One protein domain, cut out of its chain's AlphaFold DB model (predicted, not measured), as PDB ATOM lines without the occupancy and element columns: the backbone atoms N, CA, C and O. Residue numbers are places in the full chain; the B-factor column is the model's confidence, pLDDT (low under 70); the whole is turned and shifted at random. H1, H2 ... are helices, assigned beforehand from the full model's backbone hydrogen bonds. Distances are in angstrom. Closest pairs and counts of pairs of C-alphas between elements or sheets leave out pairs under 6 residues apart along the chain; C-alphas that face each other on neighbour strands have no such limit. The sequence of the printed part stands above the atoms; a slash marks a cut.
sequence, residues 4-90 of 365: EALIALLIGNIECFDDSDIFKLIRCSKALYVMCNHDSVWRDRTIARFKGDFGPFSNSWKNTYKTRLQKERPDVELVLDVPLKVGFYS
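AT A GLANCE: This is residues 4 to 90 of the 365 residues of the protein "Clavaminate synthase-like protein" of Rhizoclosmatium globosum (UniProt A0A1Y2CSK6). Three helices, H1, H4 and H5, run the same way side by side in a loose row with H4 in the middle, and two short helices, H2 and H3, follow each other over one side of this row. From the end of H5 a tail with no named element, residues 73 to 90, runs back along the outside of the domain and ends not far from where H1 begins. The printed part has 87 residues with five named helices, in the order H1, H2, H3, H4, H5, and no named strand; the class is all helix, with 46 residues in the helices. It is compact, with a radius of gyration of the C-alphas of 12.6 A, and spans 35 by 25 by 22 A.

HOW THE PARTS SIT: H1, residues 4 to 12, is followed after a short link by H2, residues 19 to 25. These two are close but not clearly touching; their closest C-alphas, those of Leu 10 and Ile 22, are 7.7 A apart. A tight link leads to H3, residues 30 to 35. H2 and H3 are close but not clearly touching, at a steep tilt of 41 degrees, opposite ways; the closest C-alphas, those of Leu 25 and Leu 32, are 6.2 A apart. H1 and H3 are also close but not clearly touching, with the C-alphas of Ile 7 and Met 35 closest at 6.8 A. After another tight link comes H4, residues 39 to 50, which is only just apart from H3, closest 8.2 A. H4 touches H1 with residues 41 to 45 alone, at a shallow tilt of 23 degrees, the same way; the closest C-alphas, those of Ile 11 and Val 41, are 5.5 A apart. H5, residues 61 to 72, touches H4 with residues 61 to 65 alone, at a shallow tilt of 29 degrees, the same way; the closest C-alphas, those of Trp 42 and Lys 62, are 5.0 A apart. H1 and H5 are apart. Each O i to N i+4 pair is within hydrogen-bond range in H1, H3, H4 and H5, and 2 of 3 in H2.

IN THESE COORDINATES: H1 begins at C-alpha 4, (178.137, 346.583, 269.513), and is 11.6 A long. H2 measures 10.8 A and H3 8.8 A. H4 is 16.1 A long from C-alpha 39, (175.279, 333.103, 269.212). H5 is 16.5 A long and ends at C-alpha 72, (190.381, 320.348, 260.731).

THE WHOLE: The C-alphas of Asp 53 and Gly 87, the two farthest apart, are 36.3 A apart, while those of Glu 4 and Ser 90 are 9.4 A apart. The printed part has no cut, and no link is long. The mean pLDDT of the printed part is 84.5; residues 12 to 18 are under 70.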
ATOM      1  N   GLU A   4     178.258 346.840 270.948       80.62
ATOM      2  CA  GLU A   4     178.137 346.583 269.513       80.62
ATOM      3  C   GLU A   4     179.505 346.601 268.833       80.62
ATOM      4  O   GLU A   4     179.827 345.723 268.036       80.62
ATOM      5  N   ALA A   5     180.342 347.582 269.180       81.56
ATOM      6  CA  ALA A   5     181.684 347.701 268.625       81.56
ATOM      7  C   ALA A   5     182.581 346.543 269.085       81.56
ATOM      8  O   ALA A   5     183.389 346.045 268.303       81.56
ATOM      9  N   LEU A   6     182.425 346.075 270.328       82.81
ATOM     10  CA  LEU A   6     183.155 344.908 270.816       82.81
ATOM     11  C   LEU A   6     182.702 343.622 270.111       82.81
ATOM     12  O   LEU A   6     183.550 342.839 269.690       82.81
ATOM     13  N   ILE A   7     181.394 343.412 269.941       81.44
ATOM     14  CA  ILE A   7     180.854 342.272 269.185       81.44
ATOM     15  C   ILE A   7     181.321 342.320 267.727       81.44
ATOM     16  O   ILE A   7     181.819 341.317 267.217       81.44
ATOM     17  N   ALA A   8     181.269 343.486 267.081       80.38
ATOM     18  CA  ALA A   8     181.777 343.673 265.727       80.38
ATOM     19  C   ALA A   8     183.279 343.364 265.623       80.38
ATOM     20  O   ALA A   8     183.708 342.765 264.643       80.38
ATOM     21  N   LEU A   9     184.086 343.696 266.638       81.31
ATOM     22  CA  LEU A   9     185.498 343.299 266.679       81.31
ATOM     23  C   LEU A   9     185.679 341.786 266.850       81.31
ATOM     24  O   LEU A   9     186.584 341.229 266.232       81.31
ATOM     25  N   LEU A  10     184.843 341.128 267.661       79.38
ATOM     26  CA  LEU A  10     184.865 339.671 267.851       79.38
ATOM     27  C   LEU A  10     184.426 338.908 266.586       79.38
ATOM     28  O   LEU A  10     184.904 337.796 266.359       79.38
ATOM     29  N   ILE A  11     183.547 339.505 265.773       76.06
ATOM     30  CA  ILE A  11     183.072 338.960 264.492       76.06
ATOM     31  C   ILE A  11     184.046 339.274 263.349       76.06
ATOM     32  O   ILE A  11     184.427 338.379 262.606       76.06
ATOM     33  N   GLY A  12     184.431 340.540 263.180       62.66
ATOM     34  CA  GLY A  12     185.067 341.060 261.964       62.66
ATOM     35  C   GLY A  12     186.572 340.825 261.854       62.66
ATOM     36  O   GLY A  12     187.130 340.942 260.771       62.66
ATOM     37  N   ASN A  13     187.245 340.459 262.945       65.81
ATOM     38  CA  ASN A  13     188.691 340.234 262.965       65.81
ATOM     39  C   ASN A  13     189.055 338.744 262.965       65.81
ATOM     40  O   ASN A  13     189.930 338.314 263.712       65.81
ATOM     41  N   ILE A  14     188.396 337.936 262.133       60.50
ATOM     42  CA  ILE A  14     188.716 336.501 262.010       60.50
ATOM     43  C   ILE A  14     190.167 336.289 261.566       60.50
ATOM     44  O   ILE A  14     190.784 335.313 261.972       60.50
ATOM     45  N   GLU A  15     190.726 337.220 260.792       58.00
ATOM     46  CA  GLU A  15     192.134 337.186 260.385       58.00
ATOM     47  C   GLU A  15     193.097 337.648 261.493       58.00
ATOM     48  O   GLU A  15     194.250 337.220 261.511       58.00
ATOM     49  N   CYS A  16     192.648 338.493 262.432       60.28
ATOM     50  CA  CYS A  16     193.502 339.030 263.502       60.28
ATOM     51  C   CYS A  16     193.421 338.230 264.813       60.28
ATOM     52  O   CYS A  16     194.291 338.393 265.667       60.28
ATOM     53  N   PHE A  17     192.389 337.401 264.997       66.31
ATOM     54  CA  PHE A  17     192.248 336.498 266.139       66.31
ATOM     55  C   PHE A  17     192.362 335.052 265.671       66.31
ATOM     56  O   PHE A  17     191.480 334.559 264.962       66.31
ATOM     57  N   ASP A  18     193.392 334.347 266.141       69.88
ATOM     58  CA  ASP A  18     193.479 332.901 265.949       69.88
ATOM     59  C   ASP A  18     192.264 332.213 266.602       69.88
ATOM     60  O   ASP A  18     191.615 332.747 267.513       69.88
ATOM     61  N   ASP A  19     191.945 330.997 266.160       71.81
ATOM     62  CA  ASP A  19     190.851 330.198 266.719       71.81
ATOM     63  C   ASP A  19     190.990 330.060 268.240       71.81
ATOM     64  O   ASP A  19     190.000 330.103 268.972       71.81
ATOM     65  N   SER A  20     192.233 329.972 268.725       73.94
ATOM     66  CA  SER A  20     192.559 329.860 270.144       73.94
ATOM     67  C   SER A  20     192.326 331.148 270.947       73.94
ATOM     68  O   SER A  20     192.113 331.082 272.162       73.94
ATOM     69  N   ASP A  21     192.330 332.322 270.315       80.94
ATOM     70  CA  ASP A  21     192.306 333.603 271.024       80.94
ATOM     71  C   ASP A  21     190.930 333.933 271.587       80.94
ATOM     72  O   ASP A  21     190.829 334.348 272.742       80.94
ATOM     73  N   ILE A  22     189.850 333.649 270.852       80.69
ATOM     74  CA  ILE A  22     188.497 333.854 271.394       80.69
ATOM     75  C   ILE A  22     188.237 332.949 272.602       80.69
ATOM     76  O   ILE A  22     187.613 333.357 273.581       80.69
ATOM     77  N   PHE A  23     188.775 331.726 272.573       80.88
ATOM     78  CA  PHE A  23     188.654 330.784 273.676       80.88
ATOM     79  C   PHE A  23     189.433 331.259 274.910       80.88
ATOM     80  O   PHE A  23     188.996 331.044 276.044       80.88
ATOM     81  N   LYS A  24     190.556 331.963 274.717       84.81
ATOM     82  CA  LYS A  24     191.262 332.661 275.801       84.81
ATOM     83  C   LYS A  24     190.445 333.852 276.311       84.81
ATOM     84  O   LYS A  24     190.256 333.944 277.522       84.81
ATOM     85  N   LEU A  25     189.900 334.687 275.420       86.06
ATOM     86  CA  LEU A  25     189.120 335.884 275.768       86.06
ATOM     87  C   LEU A  25     187.902 335.575 276.644       86.06
ATOM     88  O   LEU A  25     187.668 336.292 277.617       86.06
ATOM     89  N   ILE A  26     187.189 334.472 276.381       86.50
ATOM     90  CA  ILE A  26     186.064 333.996 277.216       86.50
ATOM     91  C   ILE A  26     186.447 333.918 278.705       86.50
ATOM     92  O   ILE A  26     185.600 334.123 279.573       86.50
ATOM     93  N   ARG A  27     187.715 333.628 279.019       85.44
ATOM     94  CA  ARG A  27     188.215 333.438 280.391       85.44
ATOM     95  C   ARG A  27     188.778 334.712 281.023       85.44
ATOM     96  O   ARG A  27     189.140 334.691 282.195       85.44
ATOM     97  N   CYS A  28     188.864 335.813 280.278       89.12
ATOM     98  CA  CYS A  28     189.534 337.029 280.738       89.12
ATOM     99  C   CYS A  28     188.652 337.913 281.630       89.12
ATOM    100  O   CYS A  28     189.174 338.637 282.475       89.12
ATOM    101  N   SER A  29     187.324 337.895 281.461       90.44
ATOM    102  CA  SER A  29     186.406 338.651 282.323       90.44
ATOM    103  C   SER A  29     184.966 338.149 282.226       90.44
ATOM    104  O   SER A  29     184.597 337.439 281.296       90.44
ATOM    105  N   LYS A  30     184.120 338.586 283.167       88.81
ATOM    106  CA  LYS A  30     182.667 338.344 283.152       88.81
ATOM    107  C   LYS A  30     181.991 338.881 281.884       88.81
ATOM    108  O   LYS A  30     181.144 338.202 281.317       88.81
ATOM    109  N   ALA A  31     182.381 340.078 281.446       88.00
ATOM    110  CA  ALA A  31     181.833 340.709 280.246       88.00
ATOM    111  C   ALA A  31     182.240 339.941 278.981       88.00
ATOM    112  O   ALA A  31     181.390 339.605 278.164       88.00
ATOM    113  N   LEU A  32     183.525 339.586 278.857       88.00
ATOM    114  CA  LEU A  32     184.024 338.813 277.717       88.00
ATOM    115  C   LEU A  32     183.450 337.398 277.685       88.00
ATOM    116  O   LEU A  32     183.164 336.902 276.600       88.00
ATOM    117  N   TYR A  33     183.221 336.778 278.845       88.69
ATOM    118  CA  TYR A  33     182.491 335.519 278.917       88.69
ATOM    119  C   TYR A  33     181.111 335.654 278.268       88.69
ATOM    120  O   TYR A  33     180.781 334.852 277.405       88.69
ATOM    121  N   VAL A  34     180.317 336.663 278.637       88.75
ATOM    122  CA  VAL A  34     178.968 336.834 278.072       88.75
ATOM    123  C   VAL A  34     179.032 337.165 276.576       88.75
ATOM    124  O   VAL A  34     178.415 336.467 275.776       88.75
ATOM    125  N   MET A  35     179.838 338.154 276.181       88.12
ATOM    126  CA  MET A  35     179.952 338.609 274.787       88.12
ATOM    127  C   MET A  35     180.444 337.509 273.839       88.12
ATOM    128  O   MET A  35     179.859 337.278 272.788       88.12
ATOM    129  N   CYS A  36     181.490 336.773 274.224       87.88
ATOM    130  CA  CYS A  36     182.045 335.700 273.394       87.88
ATOM    131  C   CYS A  36     181.174 334.432 273.385       87.88
ATOM    132  O   CYS A  36     181.486 333.493 272.659       87.88
ATOM    133  N   ASN A  37     180.127 334.351 274.212       87.12
ATOM    134  CA  ASN A  37     179.140 333.268 274.178       87.12
ATOM    135  C   ASN A  37     177.848 333.664 273.449       87.12
ATOM    136  O   ASN A  37     176.943 332.841 273.379       87.12
ATOM    137  N   HIS A  38     177.752 334.878 272.902       87.31
ATOM    138  CA  HIS A  38     176.603 335.274 272.096       87.31
ATOM    139  C   HIS A  38     176.575 334.506 270.764       87.31
ATOM    140  O   HIS A  38     177.609 334.362 270.106       87.31
ATOM    141  N   ASP A  39     175.402 334.018 270.354       85.75
ATOM    142  CA  ASP A  39     175.279 333.103 269.212       85.75
ATOM    143  C   ASP A  39     175.684 333.736 267.875       85.75
ATOM    144  O   ASP A  39     176.320 333.058 267.065       85.75
ATOM    145  N   SER A  40     175.416 335.033 267.662       85.88
ATOM    146  CA  SER A  40     175.797 335.719 266.411       85.88
ATOM    147  C   SER A  40     177.305 335.686 266.157       85.88
ATOM    148  O   SER A  40     177.732 335.493 265.023       85.88
ATOM    149  N   VAL A  41     178.119 335.766 267.220       88.44
ATOM    150  CA  VAL A  41     179.581 335.672 267.116       88.44
ATOM    151  C   VAL A  41     179.975 334.339 266.493       88.44
ATOM    152  O   VAL A  41     180.812 334.283 265.596       88.44
ATOM    153  N   TRP A  42     179.364 333.246 266.940       90.38
ATOM    154  CA  TRP A  42     179.702 331.919 266.441       90.38
ATOM    155  C   TRP A  42     179.081 331.622 265.089       90.38
ATOM    156  O   TRP A  42     179.724 330.938 264.294       90.38
ATOM    157  N   ARG A  43     177.879 332.129 264.806       91.12
ATOM    158  CA  ARG A  43     177.254 332.007 263.487       91.12
ATOM    159  C   ARG A  43     178.141 332.624 262.421       91.12
ATOM    160  O   ARG A  43     178.578 331.928 261.504       91.12
ATOM    161  N   ASP A  44     178.482 333.892 262.604       89.88
ATOM    162  CA  ASP A  44     179.208 334.661 261.602       89.88
ATOM    163  C   ASP A  44     180.639 334.136 261.448       89.88
ATOM    164  O   ASP A  44     181.116 333.985 260.325       89.88
ATOM    165  N   ARG A  45     181.303 333.721 262.541       89.81
ATOM    166  CA  ARG A  45     182.613 333.049 262.450       89.81
ATOM    167  C   ARG A  45     182.539 331.686 261.765       89.81
ATOM    168  O   ARG A  45     183.440 331.360 260.996       89.81
ATOM    169  N   THR A  46     181.492 330.892 262.011       91.81
ATOM    170  CA  THR A  46     181.294 329.595 261.333       91.81
ATOM    171  C   THR A  46     181.142 329.800 259.833       91.81
ATOM    172  O   THR A  46     181.850 329.157 259.059       91.81
ATOM    173  N   ILE A  47     180.276 330.732 259.428       92.44
ATOM    174  CA  ILE A  47     180.022 331.045 258.020       92.44
ATOM    175  C   ILE A  47     181.267 331.646 257.364       92.44
ATOM    176  O   ILE A  47     181.673 331.204 256.296       92.44
ATOM    177  N   ALA A  48     181.928 332.616 257.988       90.19
ATOM    178  CA  ALA A  48     183.093 333.255 257.389       90.19
ATOM    179  C   ALA A  48     184.288 332.295 257.253       90.19
ATOM    180  O   ALA A  48     184.970 332.308 256.228       90.19
ATOM    181  N   ARG A  49     184.524 331.426 258.248       89.44
ATOM    182  CA  ARG A  49     185.635 330.465 258.213       89.44
ATOM    183  C   ARG A  49     185.351 329.274 257.301       89.44
ATOM    184  O   ARG A  49     186.165 328.941 256.444       89.44
ATOM    185  N   PHE A  50     184.227 328.597 257.523       91.94
ATOM    186  CA  PHE A  50     183.927 327.316 256.880       91.94
ATOM    187  C   PHE A  50     183.010 327.457 255.665       91.94
ATOM    188  O   PHE A  50     182.809 326.480 254.942       91.94
ATOM    189  N   LYS A  51     182.463 328.651 255.408       90.50
ATOM    190  CA  LYS A  51     181.472 328.897 254.351       90.50
ATOM    191  C   LYS A  51     180.286 327.953 254.548       90.50
ATOM    192  O   LYS A  51     179.704 327.951 255.624       90.50
ATOM    193  N   GLY A  52     179.943 327.140 253.554       90.81
ATOM    194  CA  GLY A  52     178.917 326.099 253.676       90.81
ATOM    195  C   GLY A  52     179.416 324.727 254.136       90.81
ATOM    196  O   GLY A  52     178.611 323.803 254.239       90.81
ATOM    197  N   ASP A  53     180.717 324.554 254.397       92.44
ATOM    198  CA  ASP A  53     181.339 323.266 254.752       92.44
ATOM    199  C   ASP A  53     181.529 323.096 256.272       92.44
ATOM    200  O   ASP A  53     182.539 322.582 256.751       92.44
ATOM    201  N   PHE A  54     180.562 323.534 257.080       92.69
ATOM    202  CA  PHE A  54     180.617 323.349 258.537       92.69
ATOM    203  C   PHE A  54     180.063 322.001 259.028       92.69
ATOM    204  O   PHE A  54     180.122 321.706 260.219       92.69
ATOM    205  N   GLY A  55     179.602 321.136 258.118       86.81
ATOM    206  CA  GLY A  55     179.027 319.836 258.466       86.81
ATOM    207  C   GLY A  55     177.658 319.952 259.158       86.81
ATOM    208  O   GLY A  55     177.010 320.992 259.064       86.81
ATOM    209  N   PRO A  56     177.170 318.886 259.819       86.94
ATOM    210  CA  PRO A  56     175.854 318.904 260.447       86.94
ATOM    211  C   PRO A  56     175.800 319.901 261.611       86.94
ATOM    212  O   PRO A  56     176.715 319.979 262.436       86.94
ATOM    213  N   PHE A  57     174.685 320.627 261.703       90.50
ATOM    214  CA  PHE A  57     174.453 321.573 262.786       90.50
ATOM    215  C   PHE A  57     174.432 320.858 264.147       90.50
ATOM    216  O   PHE A  57     173.698 319.891 264.348       90.50
ATOM    217  N   SER A  58     175.254 321.323 265.089       88.50
ATOM    218  CA  SER A  58     175.531 320.644 266.363       88.50
ATOM    219  C   SER A  58     174.875 321.346 267.559       88.50
ATOM    220  O   SER A  58     175.558 321.758 268.491       88.50
ATOM    221  N   ASN A  59     173.549 321.491 267.553       85.62
ATOM    222  CA  ASN A  59     172.724 322.146 268.591       85.62
ATOM    223  C   ASN A  59     172.973 323.646 268.857       85.62
ATOM    224  O   ASN A  59     172.126 324.299 269.447       85.62
ATOM    225  N   SER A  60     174.124 324.199 268.482       89.81
ATOM    226  CA  SER A  60     174.406 325.636 268.514       89.81
ATOM    227  C   SER A  60     175.492 325.982 267.501       89.81
ATOM    228  O   SER A  60     176.274 325.116 267.086       89.81
ATOM    229  N   TRP A  61     175.597 327.257 267.131       91.88
ATOM    230  CA  TRP A  61     176.669 327.722 266.250       91.88
ATOM    231  C   TRP A  61     178.050 327.508 266.859       91.88
ATOM    232  O   TRP A  61     178.961 327.045 266.178       91.88
ATOM    233  N   LYS A  62     178.200 327.749 268.167       90.75
ATOM    234  CA  LYS A  62     179.462 327.524 268.880       90.75
ATOM    235  C   LYS A  62     179.909 326.068 268.812       90.75
ATOM    236  O   LYS A  62     181.071 325.788 268.530       90.75
ATOM    237  N   ASN A  63     178.996 325.134 269.059       91.19
ATOM    238  CA  ASN A  63     179.301 323.708 268.997       91.19
ATOM    239  C   ASN A  63     179.564 323.249 267.564       91.19
ATOM    240  O   ASN A  63     180.455 322.435 267.341       91.19
ATOM    241  N   THR A  64     178.841 323.802 266.589       93.00
ATOM    242  CA  THR A  64     179.079 323.543 265.163       93.00
ATOM    243  C   THR A  64     180.488 323.994 264.767       93.00
ATOM    244  O   THR A  64     181.248 323.205 264.205       93.00
ATOM    245  N   TYR A  65     180.887 325.203 265.177       92.50
ATOM    246  CA  TYR A  65     182.240 325.724 264.991       92.50
ATOM    247  C   TYR A  65     183.295 324.807 265.609       92.50
ATOM    248  O   TYR A  65     184.221 324.381 264.926       92.50
ATOM    249  N   LYS A  66     183.142 324.469 266.898       91.25
ATOM    250  CA  LYS A  66     184.080 323.614 267.639       91.25
ATOM    251  C   LYS A  66     184.233 322.239 266.992       91.25
ATOM    252  O   LYS A  66     185.357 321.793 266.790       91.25
ATOM    253  N   THR A  67     183.126 321.588 266.637       92.31
ATOM    254  CA  THR A  67     183.133 320.262 266.002       92.31
ATOM    255  C   THR A  67     183.858 320.300 264.660       92.31
ATOM    256  O   THR A  67     184.713 319.452 264.390       92.31
ATOM    257  N   ARG A  68     183.561 321.300 263.819       93.19
ATOM    258  CA  ARG A  68     184.219 321.441 262.517       93.19
ATOM    259  C   ARG A  68     185.693 321.818 262.649       93.19
ATOM    260  O   ARG A  68     186.511 321.293 261.889       93.19
ATOM    261  N   LEU A  69     186.029 322.678 263.609       91.62
ATOM    262  CA  LEU A  69     187.400 323.072 263.906       91.62
ATOM    263  C   LEU A  69     188.221 321.880 264.390       91.62
ATOM    264  O   LEU A  69     189.288 321.641 263.846       91.62
ATOM    265  N   GLN A  70     187.712 321.084 265.335       90.94
ATOM    266  CA  GLN A  70     188.416 319.906 265.854       90.94
ATOM    267  C   GLN A  70     188.727 318.885 264.753       90.94
ATOM    268  O   GLN A  70     189.757 318.214 264.792       90.94
ATOM    269  N   LYS A  71     187.840 318.762 263.756       92.06
ATOM    270  CA  LYS A  71     188.053 317.891 262.594       92.06
ATOM    271  C   LYS A  71     189.182 318.395 261.685       92.06
ATOM    272  O   LYS A  71     189.900 317.582 261.115       92.06
ATOM    273  N   GLU A  72     189.323 319.711 261.533       90.75
ATOM    274  CA  GLU A  72     190.381 320.348 260.731       90.75
ATOM    275  C   GLU A  72     191.718 320.428 261.467       90.75
ATOM    276  O   GLU A  72     192.781 320.252 260.877       90.75
ATOM    277  N   ARG A  73     191.645 320.706 262.769       89.75
ATOM    278  CA  ARG A  73     192.753 320.993 263.674       89.75
ATOM    279  C   ARG A  73     192.588 320.181 264.962       89.75
ATOM    280  O   ARG A  73     192.160 320.722 265.982       89.75
ATOM    281  N   PRO A  74     192.923 318.878 264.943       88.56
ATOM    282  CA  PRO A  74     192.809 318.018 266.122       88.56
ATOM    283  C   PRO A  74     193.714 318.444 267.287       88.56
ATOM    284  O   PRO A  74     193.512 317.995 268.412       88.56
ATOM    285  N   ASP A  75     194.719 319.275 267.007       87.44
ATOM    286  CA  ASP A  75     195.684 319.835 267.951       87.44
ATOM    287  C   ASP A  75     195.153 321.041 268.738       87.44
ATOM    288  O   ASP A  75     195.731 321.398 269.766       87.44
ATOM    289  N   VAL A  76     194.072 321.679 268.277       84.00
ATOM    290  CA  VAL A  76     193.507 322.844 268.965       84.00
ATOM    291  C   VAL A  76     192.853 322.405 270.273       84.00
ATOM    292  O   VAL A  76     191.961 321.559 270.303       84.00
ATOM    293  N   GLU A  77     193.280 323.023 271.373       79.62
ATOM    294  CA  GLU A  77     192.661 322.836 272.680       79.62
ATOM    295  C   GLU A  77     191.353 323.634 272.754       79.62
ATOM    296  O   GLU A  77     191.344 324.867 272.831       79.62
ATOM    297  N   LEU A  78     190.223 322.925 272.734       80.69
ATOM    298  CA  LEU A  78     188.915 323.541 272.916       80.69
ATOM    299  C   LEU A  78     188.658 323.852 274.387       80.69
ATOM    300  O   LEU A  78     188.832 323.015 275.272       80.69
ATOM    301  N   VAL A  79     188.133 325.047 274.645       72.38
ATOM    302  CA  VAL A  79     187.666 325.405 275.984       72.38
ATOM    303  C   VAL A  79     186.310 324.750 276.251       72.38
ATOM    304  O   VAL A  79     185.362 324.894 275.468       72.38
ATOM    305  N   LEU A  80     186.229 324.042 277.382       70.69
ATOM    306  CA  LEU A  80     184.990 323.472 277.903       70.69
ATOM    307  C   LEU A  80     183.974 324.582 278.177       70.69
ATOM    308  O   LEU A  80     184.293 325.595 278.804       70.69
ATOM    309  N   ASP A  81     182.739 324.375 277.730       75.06
ATOM    310  CA  ASP A  81     181.643 325.275 278.068       75.06
ATOM    311  C   ASP A  81     181.252 325.041 279.523       75.06
ATOM    312  O   ASP A  81     180.615 324.050 279.868       75.06
ATOM    313  N   VAL A  82     181.676 325.954 280.393       75.50
ATOM    314  CA  VAL A  82     181.234 325.997 281.785       75.50
ATOM    315  C   VAL A  82     180.077 326.987 281.856       75.50
ATOM    316  O   VAL A  82     180.321 328.172 281.620       75.50
ATOM    317  N   PRO A  83     178.836 326.560 282.155       81.19
ATOM    318  CA  PRO A  83     177.726 327.481 282.359       81.19
ATOM    319  C   PRO A  83     178.002 328.346 283.591       81.19
ATOM    320  O   PRO A  83     178.068 327.846 284.715       81.19
ATOM    321  N   LEU A  84     178.183 329.649 283.390       83.88
ATOM    322  CA  LEU A  84     178.407 330.611 284.462       83.88
ATOM    323  C   LEU A  84     177.241 331.591 284.504       83.88
ATOM    324  O   LEU A  84     176.922 332.250 283.518       83.88
ATOM    325  N   LYS A  85     176.637 331.738 285.683       84.69
ATOM    326  CA  LYS A  85     175.701 332.829 285.942       84.69
ATOM    327  C   LYS A  85     176.497 334.080 286.290       84.69
ATOM    328  O   LYS A  85     177.189 334.120 287.307       84.69
ATOM    329  N   VAL A  86     176.379 335.103 285.455       85.50
ATOM    330  CA  VAL A  86     177.143 336.344 285.582       85.50
ATOM    331  C   VAL A  86     176.193 337.529 285.685       85.50
ATOM    332  O   VAL A  86     175.239 337.626 284.925       85.50
ATOM    333  N   GLY A  87     176.442 338.432 286.634       87.94
ATOM    334  CA  GLY A  87     175.756 339.723 286.677       87.94
ATOM    335  C   GLY A  87     176.358 340.645 285.623       87.94
ATOM    336  O   GLY A  87     177.410 341.232 285.872       87.94
ATOM    337  N   PHE A  88     175.731 340.713 284.453       87.12
ATOM    338  CA  PHE A  88     176.132 341.553 283.330       87.12
ATOM    339  C   PHE A  88     174.873 342.032 282.600       87.12
ATOM    340  O   PHE A  88     173.926 341.261 282.452       87.12
ATOM    341  N   TYR A  89     174.857 343.293 282.176       88.00
ATOM    342  CA  TYR A  89     173.751 343.893 281.435       88.00
ATOM    343  C   TYR A  89     174.304 344.581 280.193       88.00
ATOM    344  O   TYR A  89     175.341 345.235 280.267       88.00
ATOM    345  N   SER A  90     173.607 344.401 279.080       89.50
ATOM    346  CA  SER A  90     173.909 344.998 277.786       89.50
ATOM    347  C   SER A  90     172.593 345.171 277.046       89.50
ATOM    348  O   SER A  90     171.875 344.187 276.855       89.50
TER     349      SER A  90